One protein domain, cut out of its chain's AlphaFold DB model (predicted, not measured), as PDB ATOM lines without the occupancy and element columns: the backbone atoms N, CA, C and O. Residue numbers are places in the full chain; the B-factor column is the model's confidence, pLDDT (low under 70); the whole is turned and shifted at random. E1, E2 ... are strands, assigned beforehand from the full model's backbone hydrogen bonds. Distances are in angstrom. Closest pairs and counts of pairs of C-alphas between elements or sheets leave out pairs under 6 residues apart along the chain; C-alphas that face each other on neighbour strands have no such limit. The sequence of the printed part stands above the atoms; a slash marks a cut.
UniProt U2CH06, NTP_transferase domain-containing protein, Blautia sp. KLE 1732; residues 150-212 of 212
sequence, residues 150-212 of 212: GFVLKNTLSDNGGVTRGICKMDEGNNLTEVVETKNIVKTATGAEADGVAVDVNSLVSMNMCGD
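What this domain is: This is residues 150 to 212 of the 212 residues of the protein "NTP_transferase domain-containing protein" of Blautia sp. KLE 1732 (UniProt U2CH06). A long, strongly twisted hairpin of E1 and E2 makes the core of a small sheet; E2 bends sharply near its end, where the short strand E3 pairs with it and E4 sits beside E3. Residues 200 to 203 lead back from E4 to E5, which lies along the other edge of the hairpin, beside E1, and residues 151 to 152 of the first stretch pair with E5 in turn. The printed part has 63 residues with five named strands, E1 to E5 in chain order, and no named helix; the sheet's order is E4, E3, E2, E1, E5, antiparallel from E3 through E5, with E4 meeting E3 only at a point. The class is all strand, though under half of the residues, 29 of 63, are in named elements. The whole is compact, with a radius of gyration of the C-alphas of 11.7 A, yet elongated in outline, spanning 34 by 21 by 18 A.

Where its parts are: E2, residues 176 to 187, is the longest strand, 24.8 A from first to last C-alpha; it begins at C-alpha 176 (265.278, 167.425, 222.630) and bends by 83 degrees at residue 184. E1, residues 163 to 170, begins at C-alpha 163 (262.220, 157.054, 204.145) and measures 21.6 A. E3 is residues 192 to 194, 7.1 A, and E4 is residues 197 to 199, 6.4 A. E5, residues 204 to 206, measures 7.0 A and ends at C-alpha 206 (261.409, 165.146, 213.042).

How they stand to each other: E1, E2 and E3 form a meander, each strand the antiparallel neighbour of the one before. E1 and E2 are a hairpin at 150 degrees between directions, with N 167 and O 180 at 2.9 A and N 182 and O 165 at 2.8 A, within hydrogen-bond range. The pairing of E2 is staggered: residues 176 to 185 pair with E1, and residues 186 to 187 with E3. E2 and E3 are a hairpin too, with N 186 and O 193 at 2.8 A. E4, an edge strand, meets E3 only at a point, where the C-alphas of Ala 198 and Glu 193 face each other at 4.3 A. E5, the other edge strand, is antiparallel to E1 at 119 degrees, with N 206 and O 166 at 2.8 A. E4 and E5 are apart, and so are E1 and E3.

The domain as a whole: The two C-alphas farthest apart, those of Ala 189 and Asp 212, the chain's last residue, are 38.1 A apart. The four links between named strands are tight. Residues 150 to 162 hold no named element. The printed part has no cut; its mean pLDDT is 94.7, and no printed residue is under 70.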
ATOM      1  N   GLY A 150     257.116 166.165 217.466       95.12
ATOM      2  CA  GLY A 150     257.643 164.820 217.251       95.12
ATOM      3  C   GLY A 150     256.581 163.877 216.687       95.12
ATOM      4  O   GLY A 150     255.479 163.780 217.223       95.12
ATOM      5  N   PHE A 151     256.929 163.132 215.639       95.88
ATOM      6  CA  PHE A 151     256.057 162.127 215.025       95.88
ATOM      7  C   PHE A 151     256.541 160.722 215.369       95.88
ATOM      8  O   PHE A 151     257.738 160.479 215.442       95.88
ATOM      9  N   VAL A 152     255.637 159.764 215.567       96.50
ATOM     10  CA  VAL A 152     256.040 158.378 215.863       96.50
ATOM     11  C   VAL A 152     256.504 157.691 214.578       96.50
ATOM     12  O   VAL A 152     255.713 157.572 213.640       96.50
ATOM     13  N   LEU A 153     257.747 157.188 214.543       97.00
ATOM     14  CA  LEU A 153     258.389 156.651 213.332       97.00
ATOM     15  C   LEU A 153     257.493 155.681 212.553       97.00
ATOM     16  O   LEU A 153     257.337 155.860 211.346       97.00
ATOM     17  N   LYS A 154     256.867 154.701 213.221       96.12
ATOM     18  CA  LYS A 154     256.023 153.671 212.580       96.12
ATOM     19  C   LYS A 154     254.894 154.226 211.714       96.12
ATOM     20  O   LYS A 154     254.511 153.579 210.745       96.12
ATOM     21  N   ASN A 155     254.393 155.415 212.046       94.88
ATOM     22  CA  ASN A 155     253.312 156.083 211.319       94.88
ATOM     23  C   ASN A 155     253.824 156.870 210.104       94.88
ATOM     24  O   ASN A 155     253.033 157.410 209.344       94.88
ATOM     25  N   THR A 156     255.143 156.955 209.934       93.56
ATOM     26  CA  THR A 156     255.804 157.740 208.884       93.56
ATOM     27  C   THR A 156     256.613 156.867 207.918       93.56
ATOM     28  O   THR A 156     257.295 157.400 207.041       93.56
ATOM     29  N   LEU A 157     256.573 155.542 208.089       94.56
ATOM     30  CA  LEU A 157     257.201 154.574 207.189       94.56
ATOM     31  C   LEU A 157     256.370 154.399 205.913       94.56
ATOM     32  O   LEU A 157     255.158 154.595 205.916       94.56
ATOM     33  N   SER A 158     257.027 153.972 204.836       92.31
ATOM     34  CA  SER A 158     256.391 153.677 203.552       92.31
ATOM     35  C   SER A 158     256.500 152.189 203.226       92.31
ATOM     36  O   SER A 158     257.539 151.573 203.464       92.31
ATOM     37  N   ASP A 159     255.444 151.625 202.639       91.31
ATOM     38  CA  ASP A 159     255.479 150.281 202.048       91.31
ATOM     39  C   ASP A 159     256.172 150.279 200.666       91.31
ATOM     40  O   ASP A 159     256.508 149.223 200.137       91.31
ATOM     41  N   ASN A 160     256.417 151.462 200.087       90.44
ATOM     42  CA  ASN A 160     256.937 151.634 198.724       90.44
ATOM     43  C   ASN A 160     258.439 151.963 198.663       90.44
ATOM     44  O   ASN A 160     258.966 152.212 197.579       90.44
ATOM     45  N   GLY A 161     259.139 152.010 199.800       91.12
ATOM     46  CA  GLY A 161     260.578 152.278 199.838       91.12
ATOM     47  C   GLY A 161     261.062 152.891 201.148       91.12
ATOM     48  O   GLY A 161     260.283 153.151 202.064       91.12
ATOM     49  N   GLY A 162     262.373 153.124 201.223       93.56
ATOM     50  CA  GLY A 162     263.006 153.740 202.383       93.56
ATOM     51  C   GLY A 162     262.640 155.215 202.541       93.56
ATOM     52  O   GLY A 162     262.559 155.960 201.565       93.56
ATOM     53  N   VAL A 163     262.460 155.650 203.788       94.00
ATOM     54  CA  VAL A 163     262.220 157.054 204.145       94.00
ATOM     55  C   VAL A 163     263.454 157.670 204.801       94.00
ATOM     56  O   VAL A 163     264.335 156.967 205.289       94.00
ATOM     57  N   THR A 164     263.541 159.000 204.807       94.81
ATOM     58  CA  THR A 164     264.559 159.733 205.577       94.81
ATOM     59  C   THR A 164     263.872 160.488 206.707       94.81
ATOM     60  O   THR A 164     262.869 161.165 206.468       94.81
ATOM     61  N   ARG A 165     264.375 160.341 207.935       95.69
ATOM     62  CA  ARG A 165     263.808 160.956 209.145       95.69
ATOM     63  C   ARG A 165     264.914 161.413 210.088       95.69
ATOM     64  O   ARG A 165     265.947 160.757 210.189       95.69
ATOM     65  N   GLY A 166     264.680 162.506 210.812       96.12
ATOM     66  CA  GLY A 166     265.538 162.899 211.930       96.12
ATOM     67  C   GLY A 166     265.139 162.136 213.187       96.12
ATOM     68  O   GLY A 166     264.129 162.482 213.788       96.12
ATOM     69  N   ILE A 167     265.885 161.104 213.583       96.81
ATOM     70  CA  ILE A 167     265.608 160.359 214.821       96.81
ATOM     71  C   ILE A 167     265.933 161.251 216.014       96.81
ATOM     72  O   ILE A 167     267.050 161.759 216.121       96.81
ATOM     73  N   CYS A 168     264.954 161.449 216.891       97.06
ATOM     74  CA  CYS A 168     265.055 162.358 218.024       97.06
ATOM     75  C   CYS A 168     265.480 161.604 219.282       97.06
ATOM     76  O   CYS A 168     264.953 160.530 219.579       97.06
ATOM     77  N   LYS A 169     266.390 162.196 220.054       95.56
ATOM     78  CA  LYS A 169     266.700 161.769 221.420       95.56
ATOM     79  C   LYS A 169     266.284 162.856 222.392       95.56
ATOM     80  O   LYS A 169     266.473 164.039 222.118       95.56
ATOM     81  N   MET A 170     265.721 162.441 223.518       94.75
ATOM     82  CA  MET A 170     265.220 163.340 224.551       94.75
ATOM     83  C   MET A 170     265.840 162.992 225.899       94.75
ATOM     84  O   MET A 170     266.246 161.849 226.118       94.75
ATOM     85  N   ASP A 171     265.925 163.982 226.782       95.31
ATOM     86  CA  ASP A 171     266.217 163.755 228.196       95.31
ATOM     87  C   ASP A 171     264.956 163.331 228.981       95.31
ATOM     88  O   ASP A 171     263.864 163.193 228.428       95.31
ATOM     89  N   GLU A 172     265.099 163.115 230.293       94.38
ATOM     90  CA  GLU A 172     263.989 162.736 231.187       94.38
ATOM     91  C   GLU A 172     262.908 163.828 231.321       94.38
ATOM     92  O   GLU A 172     261.792 163.542 231.753       94.38
ATOM     93  N   GLY A 173     263.225 165.071 230.948       93.38
ATOM     94  CA  GLY A 173     262.313 166.213 230.940       93.38
ATOM     95  C   GLY A 173     261.560 166.399 229.621       93.38
ATOM     96  O   GLY A 173     260.816 167.367 229.499       93.38
ATOM     97  N   ASN A 174     261.720 165.486 228.656       89.94
ATOM     98  CA  ASN A 174     261.235 165.606 227.276       89.94
ATOM     99  C   ASN A 174     261.870 166.760 226.479       89.94
ATOM    100  O   ASN A 174     261.309 167.188 225.468       89.94
ATOM    101  N   ASN A 175     263.051 167.242 226.875       94.06
ATOM    102  CA  ASN A 175     263.797 168.192 226.058       94.06
ATOM    103  C   ASN A 175     264.569 167.442 224.978       94.06
ATOM    104  O   ASN A 175     265.223 166.430 225.242       94.06
ATOM    105  N   LEU A 176     264.524 167.961 223.754       95.31
ATOM    106  CA  LEU A 176     265.278 167.425 222.630       95.31
ATOM    107  C   LEU A 176     266.782 167.645 222.850       95.31
ATOM    108  O   LEU A 176     267.238 168.779 222.960       95.31
ATOM    109  N   THR A 177     267.560 166.563 222.881       96.00
ATOM    110  CA  THR A 177     269.021 166.608 223.076       96.00
ATOM    111  C   THR A 177     269.799 166.338 221.793       96.00
ATOM    112  O   THR A 177     270.916 166.827 221.635       96.00
ATOM    113  N   GLU A 178     269.222 165.576 220.860       96.31
ATOM    114  CA  GLU A 178     269.868 165.232 219.593       96.31
ATOM    115  C   GLU A 178     268.830 164.939 218.502       96.31
ATOM    116  O   GLU A 178     267.792 164.328 218.765       96.31
ATOM    117  N   VAL A 179     269.148 165.318 217.262       95.81
ATOM    118  CA  VAL A 179     268.443 164.870 216.054       95.81
ATOM    119  C   VAL A 179     269.464 164.287 215.088       95.81
ATOM    120  O   VAL A 179     270.381 164.984 214.654       95.81
ATOM    121  N   VAL A 180     269.293 163.016 214.724       95.31
ATOM    122  CA  VAL A 180     270.179 162.316 213.787       95.31
ATOM    123  C   VAL A 180     269.431 162.026 212.496       95.31
ATOM    124  O   VAL A 180     268.524 161.188 212.462       95.31
ATOM    125  N   GLU A 181     269.809 162.705 211.412       95.38
ATOM    126  CA  GLU A 181     269.235 162.440 210.093       95.38
ATOM    127  C   GLU A 181     269.635 161.042 209.609       95.38
ATOM    128  O   GLU A 181     270.793 160.772 209.288       95.38
ATOM    129  N   THR A 182     268.651 160.150 209.565       96.06
ATOM    130  CA  THR A 182     268.817 158.744 209.211       96.06
ATOM    131  C   THR A 182     268.108 158.491 207.891       96.06
ATOM    132  O   THR A 182     266.899 158.702 207.759       96.06
ATOM    133  N   LYS A 183     268.883 158.084 206.886       96.06
ATOM    134  CA  LYS A 183     268.406 157.832 205.525       96.06
ATOM    135  C   LYS A 183     268.015 156.371 205.360       96.06
ATOM    136  O   LYS A 183     268.494 155.512 206.088       96.06
ATOM    137  N   ASN A 184     267.186 156.113 204.351       95.62
ATOM    138  CA  ASN A 184     266.817 154.768 203.915       95.62
ATOM    139  C   ASN A 184     266.276 153.872 205.047       95.62
ATOM    140  O   ASN A 184     266.595 152.688 205.118       95.62
ATOM    141  N   ILE A 185     265.446 154.440 205.925       97.00
ATOM    142  CA  ILE A 185     264.721 153.668 206.931       97.00
ATOM    143  C   ILE A 185     263.630 152.884 206.208       97.00
ATOM    144  O   ILE A 185     262.684 153.473 205.682       97.00
ATOM    145  N   VAL A 186     263.763 151.565 206.163       96.81
ATOM    146  CA  VAL A 186     262.811 150.665 205.515       96.81
ATOM    147  C   VAL A 186     261.959 149.959 206.557       96.81
ATOM    148  O   VAL A 186     262.426 149.596 207.638       96.81
ATOM    149  N   LYS A 187     260.685 149.758 206.226       95.75
ATOM    150  CA  LYS A 187     259.780 148.930 207.018       95.75
ATOM    151  C   LYS A 187     260.124 147.460 206.790       95.75
ATOM    152  O   LYS A 187     260.260 147.021 205.650       95.75
ATOM    153  N   THR A 188     260.243 146.697 207.868       93.56
ATOM    154  CA  THR A 188     260.525 145.258 207.835       93.56
ATOM    155  C   THR A 188     259.358 144.478 208.438       93.56
ATOM    156  O   THR A 188     258.420 145.052 208.992       93.56
ATOM    157  N   ALA A 189     259.405 143.145 208.360       91.00
ATOM    158  CA  ALA A 189     258.381 142.291 208.966       91.00
ATOM    159  C   ALA A 189     258.291 142.441 210.499       91.00
ATOM    160  O   ALA A 189     257.243 142.172 211.081       91.00
ATOM    161  N   THR A 190     259.383 142.852 211.151       88.31
ATOM    162  CA  THR A 190     259.494 142.941 212.615       88.31
ATOM    163  C   THR A 190     259.651 144.371 213.134       88.31
ATOM    164  O   THR A 190     259.686 144.563 214.348       88.31
ATOM    165  N   GLY A 191     259.727 145.380 212.260       94.19
ATOM    166  CA  GLY A 191     259.885 146.775 212.667       94.19
ATOM    167  C   GLY A 191     260.403 147.672 211.546       94.19
ATOM    168  O   GLY A 191     259.791 147.764 210.482       94.19
ATOM    169  N   ALA A 192     261.519 148.354 211.803       96.31
ATOM    170  CA  ALA A 192     262.215 149.185 210.831       96.31
ATOM    171  C   ALA A 192     263.731 148.996 210.941       96.31
ATOM    172  O   ALA A 192     264.250 148.693 212.017       96.31
ATOM    173  N   GLU A 193     264.442 149.199 209.838       96.31
ATOM    174  CA  GLU A 193     265.905 149.206 209.807       96.31
ATOM    175  C   GLU A 193     266.428 150.316 208.896       96.31
ATOM    176  O   GLU A 193     265.757 150.713 207.947       96.31
ATOM    177  N   ALA A 194     267.635 150.797 209.170       96.56
ATOM    178  CA  ALA A 194     268.411 151.649 208.277       96.56
ATOM    179  C   ALA A 194     269.825 151.072 208.187       96.56
ATOM    180  O   ALA A 194     270.457 150.815 209.209       96.56
ATOM    181  N   ASP A 195     270.295 150.820 206.966       92.06
ATOM    182  CA  ASP A 195     271.625 150.258 206.688       92.06
ATOM    183  C   ASP A 195     271.948 148.983 207.502       92.06
ATOM    184  O   ASP A 195     273.068 148.777 207.972       92.06
ATOM    185  N   GLY A 196     270.946 148.112 207.685       91.06
ATOM    186  CA  GLY A 196     271.062 146.858 208.442       91.06
ATOM    187  C   GLY A 196     271.060 147.021 209.968       91.06
ATOM    188  O   GLY A 196     271.240 146.041 210.691       91.06
ATOM    189  N   VAL A 197     270.851 148.239 210.473       94.12
ATOM    190  CA  VAL A 197     270.702 148.533 211.900       94.12
ATOM    191  C   VAL A 197     269.224 148.718 212.222       94.12
ATOM    192  O   VAL A 197     268.541 149.531 211.601       94.12
ATOM    193  N   ALA A 198     268.727 147.974 213.210       96.19
ATOM    194  CA  ALA A 198     267.349 148.106 213.669       96.19
ATOM    195  C   ALA A 198     267.087 149.515 214.227       96.19
ATOM    196  O   ALA A 198     267.873 150.040 215.017       96.19
ATOM    197  N   VAL A 199     265.951 150.095 213.847       96.31
ATOM    198  CA  VAL A 199     265.469 151.387 214.342       96.31
ATOM    199  C   VAL A 199     264.195 151.145 215.144       96.31
ATOM    200  O   VAL A 199     263.277 150.468 214.674       96.31
ATOM    201  N   ASP A 200     264.122 151.696 216.356       96.19
ATOM    202  CA  ASP A 200     262.914 151.582 217.170       96.19
ATOM    203  C   ASP A 200     261.756 152.344 216.517       96.19
ATOM    204  O   ASP A 200     261.751 153.568 216.398       96.19
ATOM    205  N   VAL A 201     260.732 151.595 216.128       96.56
ATOM    206  CA  VAL A 201     259.532 152.093 215.455       96.56
ATOM    207  C   VAL A 201     258.687 153.037 216.319       96.56
ATOM    208  O   VAL A 201     257.837 153.751 215.783       96.56
ATOM    209  N   ASN A 202     258.896 153.058 217.638       96.44
ATOM    210  CA  ASN A 202     258.239 154.001 218.543       96.44
ATOM    211  C   ASN A 202     259.072 155.262 218.807       96.44
ATOM    212  O   ASN A 202     258.593 156.153 219.506       96.44
ATOM    213  N   SER A 203     260.276 155.366 218.232       95.75
ATOM    214  CA  SER A 203     261.083 156.583 218.317       95.75
ATOM    215  C   SER A 203     260.322 157.777 217.746       95.75
ATOM    216  O   SER A 203     259.637 157.663 216.722       95.75
ATOM    217  N   LEU A 204     260.471 158.931 218.397       96.81
ATOM    218  CA  LEU A 204     260.010 160.190 217.833       96.81
ATOM    219  C   LEU A 204     260.960 160.636 216.729       96.81
ATOM    220  O   LEU A 204     262.182 160.496 216.831       96.81
ATOM    221  N   VAL A 205     260.385 161.182 215.668       97.00
ATOM    222  CA  VAL A 205     261.113 161.673 214.511       97.00
ATOM    223  C   VAL A 205     260.685 163.076 214.134       97.00
ATOM    224  O   VAL A 205     259.515 163.441 214.248       97.00
ATOM    225  N   SER A 206     261.649 163.845 213.643       95.12
ATOM    226  CA  SER A 206     261.409 165.146 213.042       95.12
ATOM    227  C   SER A 206     260.968 164.991 211.591       95.12
ATOM    228  O   SER A 206     261.574 164.244 210.812       95.12
ATOM    229  N   MET A 207     259.936 165.751 211.234       93.44
ATOM    230  CA  MET A 207     259.499 166.007 209.859       93.44
ATOM    231  C   MET A 207     259.592 167.506 209.523       93.44
ATOM    232  O   MET A 207     258.822 168.018 208.717       93.44
ATOM    233  N   ASN A 208     260.534 168.220 210.155       92.38
ATOM    234  CA  ASN A 208     260.757 169.666 210.019       92.38
ATOM    235  C   ASN A 208     259.593 170.560 210.481       92.38
ATOM    236  O   ASN A 208     259.464 171.666 209.969       92.38
ATOM    237  N   MET A 209     258.771 170.107 211.434       96.00
ATOM    238  CA  MET A 209     257.810 170.970 212.133       96.00
ATOM    239  C   MET A 209     258.437 171.495 213.426       96.00
ATOM    240  O   MET A 209     258.368 170.835 214.463       96.00
ATOM    241  N   CYS A 210     259.080 172.658 213.346       94.88
ATOM    242  CA  CYS A 210     259.832 173.257 214.454       94.88
ATOM    243  C   CYS A 210     259.300 174.657 214.765       94.88
ATOM    244  O   CYS A 210     259.082 175.422 213.830       94.88
ATOM    245  N   GLY A 211     259.105 174.981 216.041       94.44
ATOM    246  CA  GLY A 211     258.720 176.311 216.512       94.44
ATOM    247  C   GLY A 211     259.885 177.052 217.166       94.44
ATOM    248  O   GLY A 211     260.746 176.403 217.762       94.44
ATOM    249  N   ASP A 212     259.901 178.375 217.041       91.12
ATOM    250  CA  ASP A 212     260.884 179.298 217.634       91.12
ATOM    251  C   ASP A 212     260.273 180.697 217.846       91.12
ATOM    252  O   ASP A 212     259.228 180.983 217.209       91.12
TER     253      ASP A 212